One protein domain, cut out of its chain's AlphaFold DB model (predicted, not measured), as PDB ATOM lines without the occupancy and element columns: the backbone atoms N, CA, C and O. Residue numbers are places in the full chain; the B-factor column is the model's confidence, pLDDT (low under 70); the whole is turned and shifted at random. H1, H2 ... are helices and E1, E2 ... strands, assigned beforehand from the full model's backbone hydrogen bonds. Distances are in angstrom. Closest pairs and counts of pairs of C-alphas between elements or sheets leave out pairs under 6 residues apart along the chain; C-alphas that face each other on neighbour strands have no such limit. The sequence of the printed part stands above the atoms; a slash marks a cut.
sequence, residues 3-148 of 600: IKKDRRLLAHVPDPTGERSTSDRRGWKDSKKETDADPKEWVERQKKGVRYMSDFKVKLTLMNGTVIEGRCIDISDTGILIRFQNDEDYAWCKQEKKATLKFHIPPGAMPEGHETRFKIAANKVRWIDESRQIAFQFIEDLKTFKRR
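This is residues 3 to 148 of the 600 residues of a protein of Pseudoramibacter porci (UniProt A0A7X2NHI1). A small closed barrel of six antiparallel strands, E1 to E6, has H2 packed outside it at one end and H3 outside it near E5. To one side of the barrel lies a loop-rich part, residues 3 to 38 and H1, from which residues 35 to 41 stick out. The 146 printed residues run H1 E1 E2 E3 H2 E4 E5 E6 H3; the class is mixed, helices and strands, with under half of the residues, 72, in named elements. The whole is compact, with a radius of gyration of the C-alphas of 16.3 A and spans of 49 by 36 by 30 A.

Residues 3 to 38 hold no named element. H1, residues 39 to 49, is not on the barrel. E1, residues 57 to 62, E2, residues 67 to 75, and E3, residues 79 to 83, form a meander, each strand the antiparallel neighbour of the one before; E4, residues 98 to 104, E5, residues 117 to 128, and E6, residues 133 to 138, form another. E1 and E2 are a hairpin, with N 58 and O 70 within hydrogen-bond range at 2.8 A; E2 bends by 67 degrees at residue 72, and E2 and E3 are a hairpin too, with N 73 and O 81 within hydrogen-bond range at 2.8 A. E3 and E6 pair with N 134 and O 82 at 2.8 A, E6 and E5 with N 123 and O 137 at 2.8 A, E5 and E4 with N 101 and O 120 at 2.8 A. E4 and E1 close the ring, with N 61 and O 100 at 2.8 A. H2, residues 87 to 95, is on the barrel, outside it, at a height over the sheet of 7.6 A; the closest C-alphas of H2 and E2 are those of Asp 89 and Ile 68, 6.0 A. H3, residues 142 to 148, is outside the barrel, near E5, with 7 pairs of C-alphas within 10 A. In H2 and H3 every O i to N i+4 pair is within hydrogen-bond range; in H1, 6 of 7 are.

H1 begins at C-alpha 39 (33.981, 84.896, 11.021) and is 16.2 A long. E1 measures 16.0 A, E2 20.6 A, E3 13.7 A, H2 12.4 A, E4 19.4 A and E6 16.2 A. E5, the longest strand at 26.6 A, begins at C-alpha 117 (62.921, 86.262, 22.613) and bends by 80 degrees at residue 125. H3, 10.1 A, ends at C-alpha 148 (57.734, 91.803, 11.633).

The two C-alphas farthest apart, those of Pro 16 and Gly 65, are 51.3 A apart. The printed part has no cut. The link from E4 to E5 is long, with 12 residues. Mean pLDDT of the printed part is 85.5; residues 23 to 37 are under 70.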
ATOM      1  N   ILE A   3      46.237  75.637  29.808       83.81
ATOM      2  CA  ILE A   3      45.357  76.785  29.583       83.81
ATOM      3  C   ILE A   3      44.780  77.209  30.934       83.81
ATOM      4  O   ILE A   3      44.407  76.372  31.759       83.81
ATOM      5  N   LYS A   4      44.735  78.516  31.183       83.56
ATOM      6  CA  LYS A   4      44.061  79.070  32.353       83.56
ATOM      7  C   LYS A   4      42.559  78.868  32.177       83.56
ATOM      8  O   LYS A   4      41.989  79.418  31.238       83.56
ATOM      9  N   LYS A   5      41.939  78.094  33.072       78.81
ATOM     10  CA  LYS A   5      40.494  77.842  33.037       78.81
ATOM     11  C   LYS A   5      39.717  79.164  33.105       78.81
ATOM     12  O   LYS A   5      40.074  80.046  33.898       78.81
ATOM     13  N   ASP A   6      38.689  79.297  32.270       79.69
ATOM     14  CA  ASP A   6      37.662  80.323  32.467       79.69
ATOM     15  C   ASP A   6      36.927  80.002  33.782       79.69
ATOM     16  O   ASP A   6      36.927  78.867  34.260       79.69
ATOM     17  N   ARG A   7      36.372  81.030  34.422       79.12
ATOM     18  CA  ARG A   7      35.501  80.845  35.586       79.12
ATOM     19  C   ARG A   7      34.155  80.247  35.183       79.12
ATOM     20  O   ARG A   7      33.508  79.639  36.020       79.12
ATOM     21  N   ARG A   8      33.730  80.473  33.938       82.38
ATOM     22  CA  ARG A   8      32.528  79.883  33.346       82.38
ATOM     23  C   ARG A   8      32.850  78.487  32.825       82.38
ATOM     24  O   ARG A   8      33.909  78.303  32.226       82.38
ATOM     25  N   LEU A   9      31.924  77.547  33.001       84.38
ATOM     26  CA  LEU A   9      32.046  76.203  32.429       84.38
ATOM     27  C   LEU A   9      31.815  76.214  30.911       84.38
ATOM     28  O   LEU A   9      32.561  75.571  30.182       84.38
ATOM     29  N   LEU A  10      30.830  76.990  30.440       88.38
ATOM     30  CA  LEU A  10      30.423  77.077  29.032       88.38
ATOM     31  C   LEU A  10      30.718  78.472  28.471       88.38
ATOM     32  O   LEU A  10      29.830  79.297  28.263       88.38
ATOM     33  N   ALA A  11      32.005  78.785  28.333       86.69
ATOM     34  CA  ALA A  11      32.469  80.120  27.967       86.69
ATOM     35  C   ALA A  11      32.259  80.466  26.481       86.69
ATOM     36  O   ALA A  11      32.203  81.654  26.148       86.69
ATOM     37  N   HIS A  12      32.170  79.454  25.616       90.19
ATOM     38  CA  HIS A  12      32.103  79.594  24.161       90.19
ATOM     39  C   HIS A  12      30.718  79.278  23.593       90.19
ATOM     40  O   HIS A  12      30.442  79.653  22.457       90.19
ATOM     41  N   VAL A  13      29.843  78.637  24.373       90.88
ATOM     42  CA  VAL A  13      28.458  78.369  23.966       90.88
ATOM     43  C   VAL A  13      27.695  79.696  23.826       90.88
ATOM     44  O   VAL A  13      27.615  80.448  24.805       90.88
ATOM     45  N   PRO A  14      27.113  80.001  22.648       89.25
ATOM     46  CA  PRO A  14      26.273  81.179  22.461       89.25
ATOM     47  C   PRO A  14      25.114  81.178  23.460       89.25
ATOM     48  O   PRO A  14      24.419  80.172  23.593       89.25
ATOM     49  N   ASP A  15      24.923  82.287  24.174       86.56
ATOM     50  CA  ASP A  15      23.860  82.415  25.172       86.56
ATOM     51  C   ASP A  15      22.502  82.628  24.484       86.56
ATOM     52  O   ASP A  15      22.338  83.654  23.814       86.56
ATOM     53  N   PRO A  16      21.518  81.722  24.657       83.62
ATOM     54  CA  PRO A  16      20.190  81.892  24.074       83.62
ATOM     55  C   PRO A  16      19.491  83.185  24.507       83.62
ATOM     56  O   PRO A  16      18.690  83.724  23.748       83.62
ATOM     57  N   THR A  17      19.784  83.699  25.710       81.75
ATOM     58  CA  THR A  17      19.157  84.929  26.225       81.75
ATOM     59  C   THR A  17      19.862  86.204  25.759       81.75
ATOM     60  O   THR A  17      19.331  87.299  25.928       81.75
ATOM     61  N   GLY A  18      21.069  86.084  25.190       78.31
ATOM     62  CA  GLY A  18      21.909  87.217  24.793       78.31
ATOM     63  C   GLY A  18      22.518  88.015  25.956       78.31
ATOM     64  O   GLY A  18      23.178  89.025  25.719       78.31
ATOM     65  N   GLU A  19      22.336  87.586  27.209       78.25
ATOM     66  CA  GLU A  19      22.854  88.289  28.392       78.25
ATOM     67  C   GLU A  19      24.373  88.119  28.560       78.25
ATOM     68  O   GLU A  19      25.076  89.048  28.977       78.25
ATOM     69  N   ARG A  20      24.904  86.928  28.258       78.44
ATOM     70  CA  ARG A  20      26.340  86.631  28.297       78.44
ATOM     71  C   ARG A  20      26.949  86.780  26.908       78.44
ATOM     72  O   ARG A  20      26.616  86.057  25.976       78.44
ATOM     73  N   SER A  21      27.950  87.652  26.804       75.06
ATOM     74  CA  SER A  21      28.808  87.676  25.620       75.06
ATOM     75  C   SER A  21      29.777  86.487  25.615       75.06
ATOM     76  O   SER A  21      30.430  86.188  26.626       75.06
ATOM     77  N   THR A  22      29.923  85.854  24.452       72.12
ATOM     78  CA  THR A  22      30.998  84.896  24.149       72.12
ATOM     79  C   THR A  22      32.315  85.599  23.810       72.12
ATOM     80  O   THR A  22      33.357  84.952  23.723       72.12
ATOM     81  N   SER A  23      32.310  86.930  23.656       66.00
ATOM     82  CA  SER A  23      33.504  87.694  23.312       66.00
ATOM     83  C   SER A  23      34.432  87.910  24.509       66.00
ATOM     84  O   SER A  23      34.069  88.464  25.553       66.00
ATOM     85  N   ASP A  24      35.694  87.507  24.349       67.94
ATOM     86  CA  ASP A  24      36.751  87.856  25.282       67.94
ATOM     87  C   ASP A  24      37.015  89.365  25.196       67.94
ATOM     88  O   ASP A  24      37.528  89.897  24.204       67.94
ATOM     89  N   ARG A  25      36.712  90.062  26.298       65.69
ATOM     90  CA  ARG A  25      36.953  91.503  26.484       65.69
ATOM     91  C   ARG A  25      38.425  91.905  26.296       65.69
ATOM     92  O   ARG A  25      38.719  93.096  26.196       65.69
ATOM     93  N   ARG A  26      39.354  90.941  26.298       64.19
ATOM     94  CA  ARG A  26      40.803  91.118  26.100       64.19
ATOM     95  C   ARG A  26      41.269  90.854  24.669       64.19
ATOM     96  O   ARG A  26      42.456  91.055  24.393       64.19
ATOM     97  N   GLY A  27      40.380  90.428  23.770       59.44
ATOM     98  CA  GLY A  27      40.658  90.434  22.338       59.44
ATOM     99  C   GLY A  27      41.065  91.843  21.901       59.44
ATOM    100  O   GLY A  27      40.503  92.828  22.385       59.44
ATOM    101  N   TRP A  28      42.068  91.951  21.023       56.44
ATOM    102  CA  TRP A  28      42.605  93.244  20.576       56.44
ATOM    103  C   TRP A  28      41.466  94.178  20.132       56.44
ATOM    104  O   TRP A  28      40.621  93.773  19.332       56.44
ATOM    105  N   LYS A  29      41.395  95.389  20.701       55.72
ATOM    106  CA  LYS A  29      40.351  96.377  20.390       55.72
ATOM    107  C   LYS A  29      40.658  97.033  19.041       55.72
ATOM    108  O   LYS A  29      41.230  98.115  19.019       55.72
ATOM    109  N   ASP A  30      40.303  96.380  17.940       51.44
ATOM    110  CA  ASP A  30      40.131  97.081  16.663       51.44
ATOM    111  C   ASP A  30      38.719  97.674  16.577       51.44
ATOM    112  O   ASP A  30      37.759  97.117  17.109       51.44
ATOM    113  N   SER A  31      38.610  98.837  15.937       40.44
ATOM    114  CA  SER A  31      37.446  99.737  15.915       40.44
ATOM    115  C   SER A  31      36.244  99.259  15.085       40.44
ATOM    116  O   SER A  31      35.267  99.999  14.962       40.44
ATOM    117  N   LYS A  32      36.271  98.042  14.526       45.38
ATOM    118  CA  LYS A  32      35.116  97.468  13.818       45.38
ATOM    119  C   LYS A  32      34.129  96.860  14.819       45.38
ATOM    120  O   LYS A  32      34.528  96.101  15.706       45.38
ATOM    121  N   LYS A  33      32.845  97.215  14.685       47.25
ATOM    122  CA  LYS A  33      31.743  96.631  15.467       47.25
ATOM    123  C   LYS A  33      31.742  95.104  15.303       47.25
ATOM    124  O   LYS A  33      32.052  94.603  14.227       47.25
ATOM    125  N   GLU A  34      31.399  94.383  16.374       51.50
ATOM    126  CA  GLU A  34      31.385  92.907  16.442       51.50
ATOM    127  C   GLU A  34      30.559  92.233  15.333       51.50
ATOM    128  O   GLU A  34      30.834  91.087  15.000       51.50
ATOM    129  N   THR A  35      29.595  92.943  14.744       48.69
ATOM    130  CA  THR A  35      28.645  92.425  13.751       48.69
ATOM    131  C   THR A  35      29.152  92.417  12.303       48.69
ATOM    132  O   THR A  35      28.544  91.747  11.481       48.69
ATOM    133  N   ASP A  36      30.262  93.105  11.989       50.88
ATOM    134  CA  ASP A  36      30.768  93.266  10.605       50.88
ATOM    135  C   ASP A  36      32.106  92.541  10.340       50.88
ATOM    136  O   ASP A  36      32.741  92.742   9.300       50.88
ATOM    137  N   ALA A  37      32.606  91.750  11.295       58.91
ATOM    138  CA  ALA A  37      33.885  91.053  11.154       58.91
ATOM    139  C   ALA A  37      33.719  89.713  10.416       58.91
ATOM    140  O   ALA A  37      32.808  88.947  10.722       58.91
ATOM    141  N   ASP A  38      34.644  89.401   9.497       74.69
ATOM    142  CA  ASP A  38      34.763  88.065   8.894       74.69
ATOM    143  C   ASP A  38      34.820  87.012  10.025       74.69
ATOM    144  O   ASP A  38      35.649  87.155  10.937       74.69
ATOM    145  N   PRO A  39      33.979  85.953  10.008       76.44
ATOM    146  CA  PRO A  39      33.981  84.896  11.021       76.44
ATOM    147  C   PRO A  39      35.377  84.354  11.340       76.44
ATOM    148  O   PRO A  39      35.682  84.024  12.487       76.44
ATOM    149  N   LYS A  40      36.266  84.304  10.343       77.81
ATOM    150  CA  LYS A  40      37.654  83.888  10.540       77.81
ATOM    151  C   LYS A  40      38.449  84.873  11.401       77.81
ATOM    152  O   LYS A  40      39.166  84.445  12.307       77.81
ATOM    153  N   GLU A  41      38.332  86.173  11.137       77.25
ATOM    154  CA  GLU A  41      38.987  87.218  11.934       77.25
ATOM    155  C   GLU A  41      38.466  87.217  13.372       77.25
ATOM    156  O   GLU A  41      39.244  87.371  14.319       77.25
ATOM    157  N   TRP A  42      37.165  86.974  13.547       75.81
ATOM    158  CA  TRP A  42      36.558  86.854  14.867       75.81
ATOM    159  C   TRP A  42      37.136  85.669  15.656       75.81
ATOM    160  O   TRP A  42      37.624  85.865  16.772       75.81
ATOM    161  N   VAL A  43      37.200  84.471  15.062       81.12
ATOM    162  CA  VAL A  43      37.830  83.292  15.689       81.12
ATOM    163  C   VAL A  43      39.290  83.571  16.064       81.12
ATOM    164  O   VAL A  43      39.738  83.240  17.167       81.12
ATOM    165  N   GLU A  44      40.059  84.206  15.176       79.69
ATOM    166  CA  GLU A  44      41.450  84.569  15.463       79.69
ATOM    167  C   GLU A  44      41.565  85.567  16.621       79.69
ATOM    168  O   GLU A  44      42.479  85.443  17.446       79.69
ATOM    169  N   ARG A  45      40.641  86.528  16.724       78.62
ATOM    170  CA  ARG A  45      40.586  87.505  17.818       78.62
ATOM    171  C   ARG A  45      40.330  86.835  19.165       78.62
ATOM    172  O   ARG A  45      41.032  87.167  20.119       78.62
ATOM    173  N   GLN A  46      39.400  85.885  19.238       79.06
ATOM    174  CA  GLN A  46      39.117  85.147  20.476       79.06
ATOM    175  C   GLN A  46      40.331  84.321  20.920       79.06
ATOM    176  O   GLN A  46      40.757  84.381  22.075       79.06
ATOM    177  N   LYS A  47      41.014  83.664  19.972       82.06
ATOM    178  CA  LYS A  47      42.237  82.891  20.253       82.06
ATOM    179  C   LYS A  47      43.390  83.729  20.813       82.06
ATOM    180  O   LYS A  47      44.238  83.177  21.513       82.06
ATOM    181  N   LYS A  48      43.444  85.040  20.537       83.19
ATOM    182  CA  LYS A  48      44.474  85.940  21.092       83.19
ATOM    183  C   LYS A  48      44.310  86.179  22.602       83.19
ATOM    184  O   LYS A  48      45.301  86.475  23.269       83.19
ATOM    185  N   GLY A  49      43.088  86.075  23.129       81.50
ATOM    186  CA  GLY A  49      42.774  86.312  24.543       81.50
ATOM    187  C   GLY A  49      43.093  85.134  25.472       81.50
ATOM    188  O   GLY A  49      43.315  85.329  26.671       81.50
ATOM    189  N   VAL A  50      43.210  83.924  24.910       86.12
ATOM    190  CA  VAL A  50      43.499  82.686  25.650       86.12
ATOM    191  C   VAL A  50      44.812  82.813  26.425       86.12
ATOM    192  O   VAL A  50      45.869  83.102  25.857       86.12
ATOM    193  N   ARG A  51      44.746  82.578  27.741       89.44
ATOM    194  CA  ARG A  51      45.907  82.644  28.637       89.44
ATOM    195  C   ARG A  51      46.459  81.260  28.926       89.44
ATOM    196  O   ARG A  51      45.720  80.326  29.227       89.44
ATOM    197  N   TYR A  52      47.777  81.172  28.930       92.62
ATOM    198  CA  TYR A  52      48.534  79.980  29.263       92.62
ATOM    199  C   TYR A  52      49.280  80.219  30.567       92.62
ATOM    200  O   TYR A  52      49.978  81.223  30.713       92.62
ATOM    201  N   MET A  53      49.127  79.301  31.515       93.12
ATOM    202  CA  MET A  53      49.903  79.307  32.751       93.12
ATOM    203  C   MET A  53      51.367  79.031  32.404       93.12
ATOM    204  O   MET A  53      51.669  78.133  31.614       93.12
ATOM    205  N   SER A  54      52.287  79.836  32.931       92.31
ATOM    206  CA  SER A  54      53.706  79.779  32.570       92.31
ATOM    207  C   SER A  54      54.576  80.391  33.655       92.31
ATOM    208  O   SER A  54      54.213  81.428  34.193       92.31
ATOM    209  N   ASP A  55      55.745  79.799  33.900       93.31
ATOM    210  CA  ASP A  55      56.737  80.292  34.862       93.31
ATOM    211  C   ASP A  55      58.089  80.490  34.165       93.31
ATOM    212  O   ASP A  55      58.791  79.536  33.827       93.31
ATOM    213  N   PHE A  56      58.433  81.748  33.888       94.94
ATOM    214  CA  PHE A  56      59.733  82.138  33.344       94.94
ATOM    215  C   PHE A  56      60.092  83.569  33.748       94.94
ATOM    216  O   PHE A  56      59.227  84.383  34.077       94.94
ATOM    217  N   LYS A  57      61.390  83.889  33.715       96.06
ATOM    218  CA  LYS A  57      61.907  85.212  34.088       96.06
ATOM    219  C   LYS A  57      61.556  86.276  33.045       96.06
ATOM    220  O   LYS A  57      61.727  86.062  31.842       96.06
ATOM    221  N   VAL A  58      61.152  87.447  33.524       96.62
ATOM    222  CA  VAL A  58      60.879  88.645  32.730       96.62
ATOM    223  C   VAL A  58      61.716  89.787  33.290       96.62
ATOM    224  O   VAL A  58      61.652  90.073  34.481       96.62
ATOM    225  N   LYS A  59      62.498  90.441  32.431       96.38
ATOM    226  CA  LYS A  59      63.198  91.684  32.772       96.38
ATOM    227  C   LYS A  59      62.350  92.860  32.323       96.38
ATOM    228  O   LYS A  59      61.886  92.864  31.183       96.38
ATOM    229  N   LEU A  60      62.158  93.842  33.189       95.38
ATOM    230  CA  LEU A  60      61.403  95.048  32.888       95.38
ATOM    231  C   LEU A  60      62.349  96.238  32.948       95.38
ATOM    232  O   LEU A  60      63.071  96.403  33.924       95.38
ATOM    233  N   THR A  61      62.336  97.064  31.911       94.75
ATOM    234  CA  THR A  61      62.982  98.377  31.917       94.75
ATOM    235  C   THR A  61      61.888  99.427  32.053       94.75
ATOM    236  O   THR A  61      61.037  99.555  31.164       94.75
ATOM    237  N   LEU A  62      61.881 100.115  33.188       91.12
ATOM    238  CA  LEU A  62      60.957 101.200  33.513       91.12
ATOM    239  C   LEU A  62      61.336 102.486  32.756       91.12
ATOM    240  O   LEU A  62      62.423 102.572  32.180       91.12
ATOM    241  N   MET A  63      60.445 103.486  32.716       85.38
ATOM    242  CA  MET A  63      60.717 104.741  31.992       85.38
ATOM    243  C   MET A  63      61.891 105.525  32.581       85.38
ATOM    244  O   MET A  63      62.650 106.133  31.834       85.38
ATOM    245  N   ASN A  64      62.067 105.465  33.899       83.06
ATOM    246  CA  ASN A  64      63.194 106.059  34.617       83.06
ATOM    247  C   ASN A  64      64.543 105.336  34.378       83.06
ATOM    248  O   ASN A  64      65.551 105.714  34.967       83.06
ATOM    249  N   GLY A  65      64.574 104.293  33.539       83.75
ATOM    250  CA  GLY A  65      65.771 103.509  33.226       83.75
ATOM    251  C   GLY A  65      66.065 102.371  34.209       83.75
ATOM    252  O   GLY A  65      66.909 101.525  33.907       83.75
ATOM    253  N   THR A  66      65.354 102.286  35.337       88.69
ATOM    254  CA  THR A  66      65.512 101.208  36.319       88.69
ATOM    255  C   THR A  66      65.146  99.865  35.690       88.69
ATOM    256  O   THR A  66      64.114  99.714  35.024       88.69
ATOM    257  N   VAL A  67      66.013  98.874  35.895       92.25
ATOM    258  CA  VAL A  67      65.801  97.502  35.438       92.25
ATOM    259  C   VAL A  67      65.447  96.634  36.633       92.25
ATOM    260  O   VAL A  67      66.248  96.500  37.551       92.25
ATOM    261  N   ILE A  68      64.275  96.016  36.578       93.94
ATOM    262  CA  ILE A  68      63.765  95.113  37.614       93.94
ATOM    263  C   ILE A  68      63.485  93.731  37.018       93.94
ATOM    264  O   ILE A  68      63.322  93.576  35.798       93.94
ATOM    265  N   GLU A  69      63.411  92.712  37.871       94.06
ATOM    266  CA  GLU A  69      63.119  91.338  37.459       94.06
ATOM    267  C   GLU A  69      61.823  90.822  38.095       94.06
ATOM    268  O   GLU A  69      61.516  91.068  39.257       94.06
ATOM    269  N   GLY A  70      61.049  90.069  37.317       94.44
ATOM    270  CA  GLY A  70      59.842  89.396  37.781       94.44
ATOM    271  C   GLY A  70      59.689  88.019  37.145       94.44
ATOM    272  O   GLY A  70      60.440  87.629  36.245       94.44
ATOM    273  N   ARG A  71      58.694  87.261  37.602       96.12
ATOM    274  CA  ARG A  71      58.318  85.970  37.012       96.12
ATOM    275  C   ARG A  71      56.946  86.041  36.369       96.12
ATOM    276  O   ARG A  71      55.998  86.529  36.977       96.12
ATOM    277  N   CYS A  72      56.842  85.533  35.147       96.00
ATOM    278  CA  CYS A  72      55.560  85.285  34.503       96.00
ATOM    279  C   CYS A  72      54.737  84.303  35.352       96.00
ATOM    280  O   CYS A  72      55.294  83.372  35.925       96.00
ATOM    281  N   ILE A  73      53.428  84.532  35.427       94.75
ATOM    282  CA  ILE A  73      52.441  83.614  36.015       94.75
ATOM    283  C   ILE A  73      51.539  83.052  34.920       94.75
ATOM    284  O   ILE A  73      51.257  81.855  34.870       94.75
ATOM    285  N   ASP A  74      51.089  83.928  34.026       94.38
ATOM    286  CA  ASP A  74      50.353  83.553  32.832       94.38
ATOM    287  C   ASP A  74      50.590  84.572  31.702       94.38
ATOM    288  O   ASP A  74      50.963  85.728  31.935       94.38
ATOM    289  N   ILE A  75      50.399  84.129  30.462       94.75
ATOM    290  CA  ILE A  75      50.653  84.914  29.250       94.75
ATOM    291  C   ILE A  75      49.619  84.599  28.162       94.75
ATOM    292  O   ILE A  75      49.091  83.495  28.092       94.75
ATOM    293  N   SER A  76      49.322  85.581  27.319       93.50
ATOM    294  CA  SER A  76      48.478  85.502  26.117       93.50
ATOM    295  C   SER A  76      49.152  86.262  24.973       93.50
ATOM    296  O   SER A  76      50.184  86.901  25.186       93.50
ATOM    297  N   ASP A  77      48.564  86.260  23.774       91.25
ATOM    298  CA  ASP A  77      49.087  87.065  22.660       91.25
ATOM    299  C   ASP A  77      48.996  88.577  22.935       91.25
ATOM    300  O   ASP A  77      49.757  89.348  22.351       91.25
ATOM    301  N   THR A  78      48.083  89.010  23.812       91.56
ATOM    302  CA  THR A  78      47.797  90.431  24.079       91.56
ATOM    303  C   THR A  78      48.345  90.946  25.411       91.56
ATOM    304  O   THR A  78      48.447  92.158  25.600       91.56
ATOM    305  N   GLY A  79      48.736  90.071  26.340       93.12
ATOM    306  CA  GLY A  79      49.268  90.503  27.633       93.12
ATOM    307  C   GLY A  79      49.869  89.400  28.502       93.12
ATOM    308  O   GLY A  79      49.767  88.212  28.201       93.12
ATOM    309  N   ILE A  80      50.472  89.814  29.617       95.19
ATOM    310  CA  ILE A  80      51.224  88.974  30.561       95.19
ATOM    311  C   ILE A  80      50.929  89.381  32.010       95.19
ATOM    312  O   ILE A  80      50.693  90.554  32.302       95.19
ATOM    313  N   LEU A  81      50.900  88.413  32.923       95.31
ATOM    314  CA  LEU A  81      50.827  88.634  34.368       95.31
ATOM    315  C   LEU A  81      52.184  88.313  34.988       95.31
ATOM    316  O   LEU A  81      52.701  87.212  34.798       95.31
ATOM    317  N   ILE A  82      52.744  89.260  35.735       96.25
ATOM    318  CA  ILE A  82      54.075  89.152  36.334       96.25
ATOM    319  C   ILE A  82      53.946  89.247  37.853       96.25
ATOM    320  O   ILE A  82      53.238  90.114  38.357       96.25
ATOM    321  N   ARG A  83      54.629  88.361  38.576       96.12
ATOM    322  CA  ARG A  83      54.811  88.401  40.030       96.12
ATOM    323  C   ARG A  83      56.224  88.875  40.363       96.12
ATOM    324  O   ARG A  83      57.186  88.399  39.755       96.12
ATOM    325  N   PHE A  84      56.337  89.746  41.357       94.12
ATOM    326  CA  PHE A  84      57.609  90.249  41.878       94.12
ATOM    327  C   PHE A  84      57.982  89.540  43.183       94.12
ATOM    328  O   PHE A  84      57.103  89.103  43.928       94.12
ATOM    329  N   GLN A  85      59.283  89.367  43.426       88.56
ATOM    330  CA  GLN A  85      59.785  88.728  44.652       88.56
ATOM    331  C   GLN A  85      59.987  89.737  45.787       88.56
ATOM    332  O   GLN A  85      59.706  89.405  46.939       88.56
ATOM    333  N   ASN A  86      60.418  90.951  45.441       89.81
ATOM    334  CA  ASN A  86      60.754  92.017  46.377       89.81
ATOM    335  C   ASN A  86      59.704  93.131  46.328       89.81
ATOM    336  O   ASN A  86      59.163  93.440  45.261       89.81
ATOM    337  N   ASP A  87      59.448  93.751  47.477       87.31
ATOM    338  CA  ASP A  87      58.440  94.809  47.601       87.31
ATOM    339  C   ASP A  87      58.908  96.126  46.968       87.31
ATOM    340  O   ASP A  87      58.086  96.872  46.441       87.31
ATOM    341  N   GLU A  88      60.222  96.371  46.924       88.00
ATOM    342  CA  GLU A  88      60.822  97.521  46.233       88.00
ATOM    343  C   GLU A  88      60.563  97.474  44.721       88.00
ATOM    344  O   GLU A  88      59.989  98.409  44.162       88.00
ATOM    345  N   ASP A  89      60.889  96.351  44.068       87.94
ATOM    346  CA  ASP A  89      60.639  96.148  42.634       87.94
ATOM    347  C   ASP A  89      59.148  96.280  42.303       87.94
ATOM    348  O   ASP A  89      58.769  96.892  41.299       87.94
ATOM    349  N   TYR A  90      58.289  95.726  43.167       89.75
ATOM    350  CA  TYR A  90      56.842  95.859  43.046       89.75
ATOM    351  C   TYR A  90      56.399  97.322  43.154       89.75
ATOM    352  O   TYR A  90      55.635  97.791  42.307       89.75
ATOM    353  N   ALA A  91      56.893  98.059  44.152       87.88
ATOM    354  CA  ALA A  91      56.549  99.457  44.383       87.88
ATOM    355  C   ALA A  91      57.007 100.360  43.228       87.88
ATOM    356  O   ALA A  91      56.202 101.148  42.723       87.88
ATOM    357  N   TRP A  92      58.241 100.199  42.741       86.94
ATOM    358  CA  TRP A  92      58.747 100.927  41.573       86.94
ATOM    359  C   TRP A  92      57.905 100.649  40.331       86.94
ATOM    360  O   TRP A  92      57.456 101.567  39.644       86.94
ATOM    361  N   CYS A  93      57.603  99.378  40.071       88.25
ATOM    362  CA  CYS A  93      56.780  98.998  38.932       88.25
ATOM    363  C   CYS A  93      55.336  99.520  39.053       88.25
ATOM    364  O   CYS A  93      54.704  99.890  38.057       88.25
ATOM    365  N   LYS A  94      54.807  99.595  40.278       88.25
ATOM    366  CA  LYS A  94      53.467 100.111  40.574       88.25
ATOM    367  C   LYS A  94      53.347 101.613  40.318       88.25
ATOM    368  O   LYS A  94      52.246 102.046  39.983       88.25
ATOM    369  N   GLN A  95      54.417 102.400  40.390       86.81
ATOM    370  CA  GLN A  95      54.369 103.839  40.085       86.81
ATOM    371  C   GLN A  95      54.340 104.120  38.572       86.81
ATOM    372  O   GLN A  95      53.691 105.060  38.116       86.81
ATOM    373  N   GLU A  96      54.932 103.241  37.767       86.62
ATOM    374  CA  GLU A  96      55.103 103.445  36.328       86.62
ATOM    375  C   GLU A  96      53.884 103.021  35.495       86.62
ATOM    376  O   GLU A  96      53.213 102.022  35.776       86.62
ATOM    377  N   LYS A  97      53.570 103.774  34.431       88.12
ATOM    378  CA  LYS A  97      52.440 103.452  33.531       88.12
ATOM    379  C   LYS A  97      52.826 102.505  32.394       88.12
ATOM    380  O   LYS A  97      51.981 101.729  31.942       88.12
ATOM    381  N   LYS A  98      54.074 102.561  31.925       92.69
ATOM    382  CA  LYS A  98      54.583 101.698  30.850       92.69
ATOM    383  C   LYS A  98      55.937 101.119  31.225       92.69
ATOM    384  O   LYS A  98      56.706 101.743  31.945       92.69
ATOM    385  N   ALA A  99      56.230  99.948  30.678       93.69
ATOM    386  CA  ALA A  99      57.522  99.297  30.816       93.69
ATOM    387  C   ALA A  99      57.905  98.606  29.504       93.69
ATOM    388  O   ALA A  99      57.043  98.177  28.733       93.69
ATOM    389  N   THR A 100      59.205  98.464  29.258       95.94
ATOM    390  CA  THR A 100      59.716  97.582  28.204       95.94
ATOM    391  C   THR A 100      60.018  96.220  28.806       95.94
ATOM    392  O   THR A 100      60.872  96.094  29.677       95.94
ATOM    393  N   LEU A 101      59.330  95.191  28.328       96.25
ATOM    394  CA  LEU A 101      59.457  93.820  28.796       96.25
ATOM    395  C   LEU A 101      60.418  93.051  27.890       96.25
ATOM    396  O   LEU A 101      60.232  93.003  26.673       96.25
ATOM    397  N   LYS A 102      61.425  92.410  28.481       96.88
ATOM    398  CA  LYS A 102      62.363  91.514  27.803       96.88
ATOM    399  C   LYS A 102      62.283  90.119  28.411       96.88
ATOM    400  O   LYS A 102      62.605  89.924  29.580       96.88
ATOM    401  N   PHE A 103      61.882  89.139  27.611       96.19
ATOM    402  CA  PHE A 103      61.699  87.759  28.067       96.19
ATOM    403  C   PHE A 103      61.898  86.748  26.936       96.19
ATOM    404  O   PHE A 103      61.881  87.095  25.756       96.19
ATOM    405  N   HIS A 104      62.109  85.486  27.300       94.88
ATOM    406  CA  HIS A 104      62.110  84.358  26.374       94.88
ATOM    407  C   HIS A 104      60.956  83.434  26.739       94.88
ATOM    408  O   HIS A 104      60.881  83.001  27.886       94.88
ATOM    409  N   ILE A 105      60.084  83.129  25.779       94.06
ATOM    410  CA  ILE A 105      59.023  82.140  25.982       94.06
ATOM    411  C   ILE A 105      59.635  80.748  25.779       94.06
ATOM    412  O   ILE A 105      60.059  80.444  24.656       94.06
ATOM    413  N   PRO A 106      59.716  79.905  26.825       92.19
ATOM    414  CA  PRO A 106      60.281  78.572  26.694       92.19
ATOM    415  C   PRO A 106      59.318  77.631  25.942       92.19
ATOM    416  O   PRO A 106      58.102  77.853  25.934       92.19
ATOM    417  N   PRO A 107      59.828  76.547  25.332       90.25
ATOM    418  CA  PRO A 107      58.984  75.546  24.686       90.25
ATOM    419  C   PRO A 107      57.931  74.967  25.645       90.25
ATOM    420  O   PRO A 107      58.262  74.541  26.748       90.25
ATOM    421  N   GLY A 108      56.665  74.942  25.218       87.19
ATOM    422  CA  GLY A 108      55.543  74.407  25.999       87.19
ATOM    423  C   GLY A 108      54.841  75.388  26.944       87.19
ATOM    424  O   GLY A 108      53.815  75.007  27.516       87.19
ATOM    425  N   ALA A 109      55.340  76.625  27.070       90.12
ATOM    426  CA  ALA A 109      54.654  77.718  27.772       90.12
ATOM    427  C   ALA A 109      53.446  78.257  26.982       90.12
ATOM    428  O   ALA A 109      52.404  78.547  27.555       90.12
ATOM    429  N   MET A 110      53.569  78.335  25.657       91.00
ATOM    430  CA  MET A 110      52.520  78.749  24.717       91.00
ATOM    431  C   MET A 110      52.474  77.775  23.526       91.00
ATOM    432  O   MET A 110      53.389  76.952  23.395       91.00
ATOM    433  N   PRO A 111      51.447  77.848  22.650       87.81
ATOM    434  CA  PRO A 111      51.359  76.995  21.469       87.81
ATOM    435  C   PRO A 111      52.606  77.079  20.583       87.81
ATOM    436  O   PRO A 111      53.277  78.117  20.543       87.81
ATOM    437  N   GLU A 112      52.881  76.000  19.843       85.25
ATOM    438  CA  GLU A 112      54.038  75.886  18.943       85.25
ATOM    439  C   GLU A 112      54.228  77.144  18.076       85.25
ATOM    440  O   GLU A 112      53.276  77.698  17.520       85.25
ATOM    441  N   GLY A 113      55.477  77.601  17.973       86.00
ATOM    442  CA  GLY A 113      55.887  78.771  17.202       86.00
ATOM    443  C   GLY A 113      56.140  80.016  18.054       86.00
ATOM    444  O   GLY A 113      56.758  80.964  17.567       86.00
ATOM    445  N   HIS A 114      55.688  80.066  19.311       88.75
ATOM    446  CA  HIS A 114      55.937  81.201  20.219       88.75
ATOM    447  C   HIS A 114      57.323  81.174  20.879       88.75
ATOM    448  O   HIS A 114      57.680  82.121  21.574       88.75
ATOM    449  N   GLU A 115      58.134  80.142  20.632       89.88
ATOM    450  CA  GLU A 115      59.440  79.953  21.265       89.88
ATOM    451  C   GLU A 115      60.466  80.946  20.702       89.88
ATOM    452  O   GLU A 115      61.184  80.674  19.736       89.88
ATOM    453  N   THR A 116      60.512  82.151  21.266       90.06
ATOM    454  CA  THR A 116      61.454  83.195  20.858       90.06
ATOM    455  C   THR A 116      61.706  84.210  21.969       90.06
ATOM    456  O   THR A 116      61.154  84.109  23.067       90.06
ATOM    457  N   ARG A 117      62.624  85.144  21.717       92.31
ATOM    458  CA  ARG A 117      62.921  86.262  22.613       92.31
ATOM    459  C   ARG A 117      62.080  87.462  22.193       92.31
ATOM    460  O   ARG A 117      62.059  87.815  21.018       92.31
ATOM    461  N   PHE A 118      61.445  88.098  23.163       93.81
ATOM    462  CA  PHE A 118      60.665  89.313  22.984       93.81
ATOM    463  C   PHE A 118      61.348  90.473  23.699       93.81
ATOM    464  O   PHE A 118      61.891  90.307  24.793       93.81
ATOM    465  N   LYS A 119      61.319  91.645  23.062       94.75
ATOM    466  CA  LYS A 119      61.599  92.947  23.670       94.75
ATOM    467  C   LYS A 119      60.464  93.866  23.235       94.75
ATOM    468  O   LYS A 119      60.484  94.354  22.110       94.75
ATOM    469  N   ILE A 120      59.457  94.022  24.085       94.56
ATOM    470  CA  ILE A 120      58.182  94.638  23.721       94.56
ATOM    471  C   ILE A 120      57.745  95.654  24.768       94.56
ATOM    472  O   ILE A 120      57.877  95.420  25.967       94.56
ATOM    473  N   ALA A 121      57.235  96.794  24.317       94.69
ATOM    474  CA  ALA A 121      56.651  97.782  25.209       94.69
ATOM    475  C   ALA A 121      55.253  97.330  25.657       94.69
ATOM    476  O   ALA A 121      54.488  96.757  24.876       94.69
ATOM    477  N   ALA A 122      54.915  97.584  26.917       94.94
ATOM    478  CA  ALA A 122      53.646  97.190  27.505       94.94
ATOM    479  C   ALA A 122      53.109  98.263  28.458       94.94
ATOM    480  O   ALA A 122      53.869  98.943  29.152       94.94
ATOM    481  N   ASN A 123      51.786  98.391  28.503       94.06
ATOM    482  CA  ASN A 123      51.070  99.272  29.416       94.06
ATOM    483  C   ASN A 123      50.616  98.476  30.641       94.06
ATOM    484  O   ASN A 123      50.091  97.366  30.510       94.06
ATOM    485  N   LYS A 124      50.782  99.046  31.832       93.69
ATOM    486  CA  LYS A 124      50.225  98.480  33.062       93.69
ATOM    487  C   LYS A 124      48.704  98.634  33.051       93.69
ATOM    488  O   LYS A 124      48.203  99.730  32.817       93.69
ATOM    489  N   VAL A 125      47.981  97.552  33.339       91.12
ATOM    490  CA  VAL A 125      46.506  97.545  33.331       91.12
ATOM    491  C   VAL A 125      45.919  97.303  34.719       91.12
ATOM    492  O   VAL A 125      44.913  97.909  35.071       91.12
ATOM    493  N   ARG A 126      46.525  96.417  35.516       90.38
ATOM    494  CA  ARG A 126      46.019  96.039  36.845       90.38
ATOM    495  C   ARG A 126      47.161  95.602  37.757       90.38
ATOM    496  O   ARG A 126      48.147  95.068  37.261       90.38
ATOM    497  N   TRP A 127      47.005  95.761  39.066       92.38
ATOM    498  CA  TRP A 127      47.870  95.158  40.082       92.38
ATOM    499  C   TRP A 127      47.037  94.461  41.165       92.38
ATOM    500  O   TRP A 127      45.831  94.697  41.282       92.38
ATOM    501  N   ILE A 128      47.667  93.547  41.896       91.75
ATOM    502  CA  ILE A 128      47.098  92.799  43.017       91.75
ATOM    503  C   ILE A 128      48.135  92.857  44.135       91.75
ATOM    504  O   ILE A 128      49.197  92.242  44.018       91.75
ATOM    505  N   ASP A 129      47.827  93.621  45.183       88.94
ATOM    506  CA  ASP A 129      48.766  93.904  46.271       88.94
ATOM    507  C   ASP A 129      49.097  92.638  47.080       88.94
ATOM    508  O   ASP A 129      50.272  92.326  47.254       88.94
ATOM    509  N   GLU A 130      48.091  91.835  47.444       87.88
ATOM    510  CA  GLU A 130      48.254  90.597  48.235       87.88
ATOM    511  C   GLU A 130      49.262  89.605  47.638       87.88
ATOM    512  O   GLU A 130      50.005  88.933  48.349       87.88
ATOM    513  N   SER A 131      49.290  89.497  46.308       88.62
ATOM    514  CA  SER A 131      50.121  88.527  45.595       88.62
ATOM    515  C   SER A 131      51.320  89.156  44.889       88.62
ATOM    516  O   SER A 131      52.069  88.429  44.225       88.62
ATOM    517  N   ARG A 132      51.505  90.478  45.027       93.25
ATOM    518  CA  ARG A 132      52.566  91.277  44.385       93.25
ATOM    519  C   ARG A 132      52.616  91.049  42.878       93.25
ATOM    520  O   ARG A 132      53.666  90.792  42.282       93.25
ATOM    521  N   GLN A 133      51.437  91.076  42.261       95.00
ATOM    522  CA  GLN A 133      51.253  90.802  40.840       95.00
ATOM    523  C   GLN A 133      50.867  92.061  40.078       95.00
ATOM    524  O   GLN A 133      50.010  92.824  40.516       95.00
ATOM    525  N   ILE A 134      51.439  92.242  38.891       94.69
ATOM    526  CA  ILE A 134      51.084  93.317  37.966       94.69
ATOM    527  C   ILE A 134      50.796  92.719  36.589       94.69
ATOM    528  O   ILE A 134      51.564  91.920  36.050       94.69
ATOM    529  N   ALA A 135      49.653  93.097  36.024       94.06
ATOM    530  CA  ALA A 135      49.213  92.718  34.694       94.06
ATOM    531  C   ALA A 135      49.588  93.801  33.681       94.06
ATOM    532  O   ALA A 135      49.238  94.976  33.838       94.06
ATOM    533  N   PHE A 136      50.230  93.368  32.603       94.25
ATOM    534  CA  PHE A 136      50.644  94.200  31.485       94.25
ATOM    535  C   PHE A 136      49.906  93.793  30.211       94.25
ATOM    536  O   PHE A 136      49.774  92.606  29.911       94.25
ATOM    537  N   GLN A 137      49.461  94.783  29.444       94.06
ATOM    538  CA  GLN A 137      48.968  94.613  28.080       94.06
ATOM    539  C   GLN A 137      50.049  95.075  27.108       94.06
ATOM    540  O   GLN A 137      50.595  96.169  27.259       94.06
ATOM    541  N   PHE A 138      50.373  94.250  26.119       94.25
ATOM    542  CA  PHE A 138      51.376  94.597  25.121       94.25
ATOM    543  C   PHE A 138      50.870  95.720  24.205       94.25
ATOM    544  O   PHE A 138      49.688  95.765  23.869       94.25
ATOM    545  N   ILE A 139      51.761  96.635  23.804       90.69
ATOM    546  CA  ILE A 139      51.436  97.719  22.854       90.69
ATOM    547  C   ILE A 139      51.223  97.184  21.432       90.69
ATOM    548  O   ILE A 139      50.486  97.783  20.656       90.69
ATOM    549  N   GLU A 140      51.812  96.037  21.107       90.00
ATOM    550  CA  GLU A 140      51.488  95.246  19.920       90.00
ATOM    551  C   GLU A 140      51.328  93.775  20.320       90.00
ATOM    552  O   GLU A 140      51.944  93.330  21.285       90.00
ATOM    553  N   ASP A 141      50.499  93.001  19.622       89.25
ATOM    554  CA  ASP A 141      50.348  91.582  19.958       89.25
ATOM    555  C   ASP A 141      51.593  90.758  19.566       89.25
ATOM    556  O   ASP A 141      52.335  91.092  18.632       89.25
ATOM    557  N   LEU A 142      51.825  89.648  20.275       91.50
ATOM    558  CA  LEU A 142      53.020  88.816  20.088       91.50
ATOM    559  C   LEU A 142      53.129  88.224  18.673       91.50
ATOM    560  O   LEU A 142      54.242  88.057  18.160       91.50
ATOM    561  N   LYS A 143      52.004  87.919  18.011       87.06
ATOM    562  CA  LYS A 143      52.004  87.398  16.634       87.06
ATOM    563  C   LYS A 143      52.427  88.482  15.649       87.06
ATOM    564  O   LYS A 143      53.255  88.213  14.776       87.06
ATOM    565  N   THR A 144      51.924  89.702  15.810       87.31
ATOM    566  CA  THR A 144      52.305  90.867  15.004       87.31
ATOM    567  C   THR A 144      53.788  91.202  15.184       87.31
ATOM    568  O   THR A 144      54.503  91.334  14.183       87.31
ATOM    569  N   PHE A 145      54.294  91.209  16.425       89.44
ATOM    570  CA  PHE A 145      55.726  91.374  16.720       89.44
ATOM    571  C   PHE A 145      56.577  90.338  15.967       89.44
ATOM    572  O   PHE A 145      57.534  90.690  15.267       89.44
ATOM    573  N   LYS A 146      56.211  89.051  16.057       89.56
ATOM    574  CA  LYS A 146      56.917  87.955  15.373       89.56
ATOM    575  C   LYS A 146      56.877  88.089  13.855       89.56
ATOM    576  O   LYS A 146      57.905  87.879  13.206       89.56
ATOM    577  N   ARG A 147      55.716  88.450  13.291       86.06
ATOM    578  CA  ARG A 147      55.517  88.666  11.847       86.06
ATOM    579  C   ARG A 147      56.501  89.685  11.288       86.06
ATOM    580  O   ARG A 147      57.010  89.473  10.190       86.06
ATOM    581  N   ARG A 148      56.792  90.751  12.039       83.06
ATOM    582  CA  ARG A 148      57.734  91.803  11.633       83.06
ATOM    583  C   ARG A 148      59.199  91.360  11.722       83.06
ATOM    584  O   ARG A 148      59.952  91.652  10.804       83.06
TER     585      ARG A 148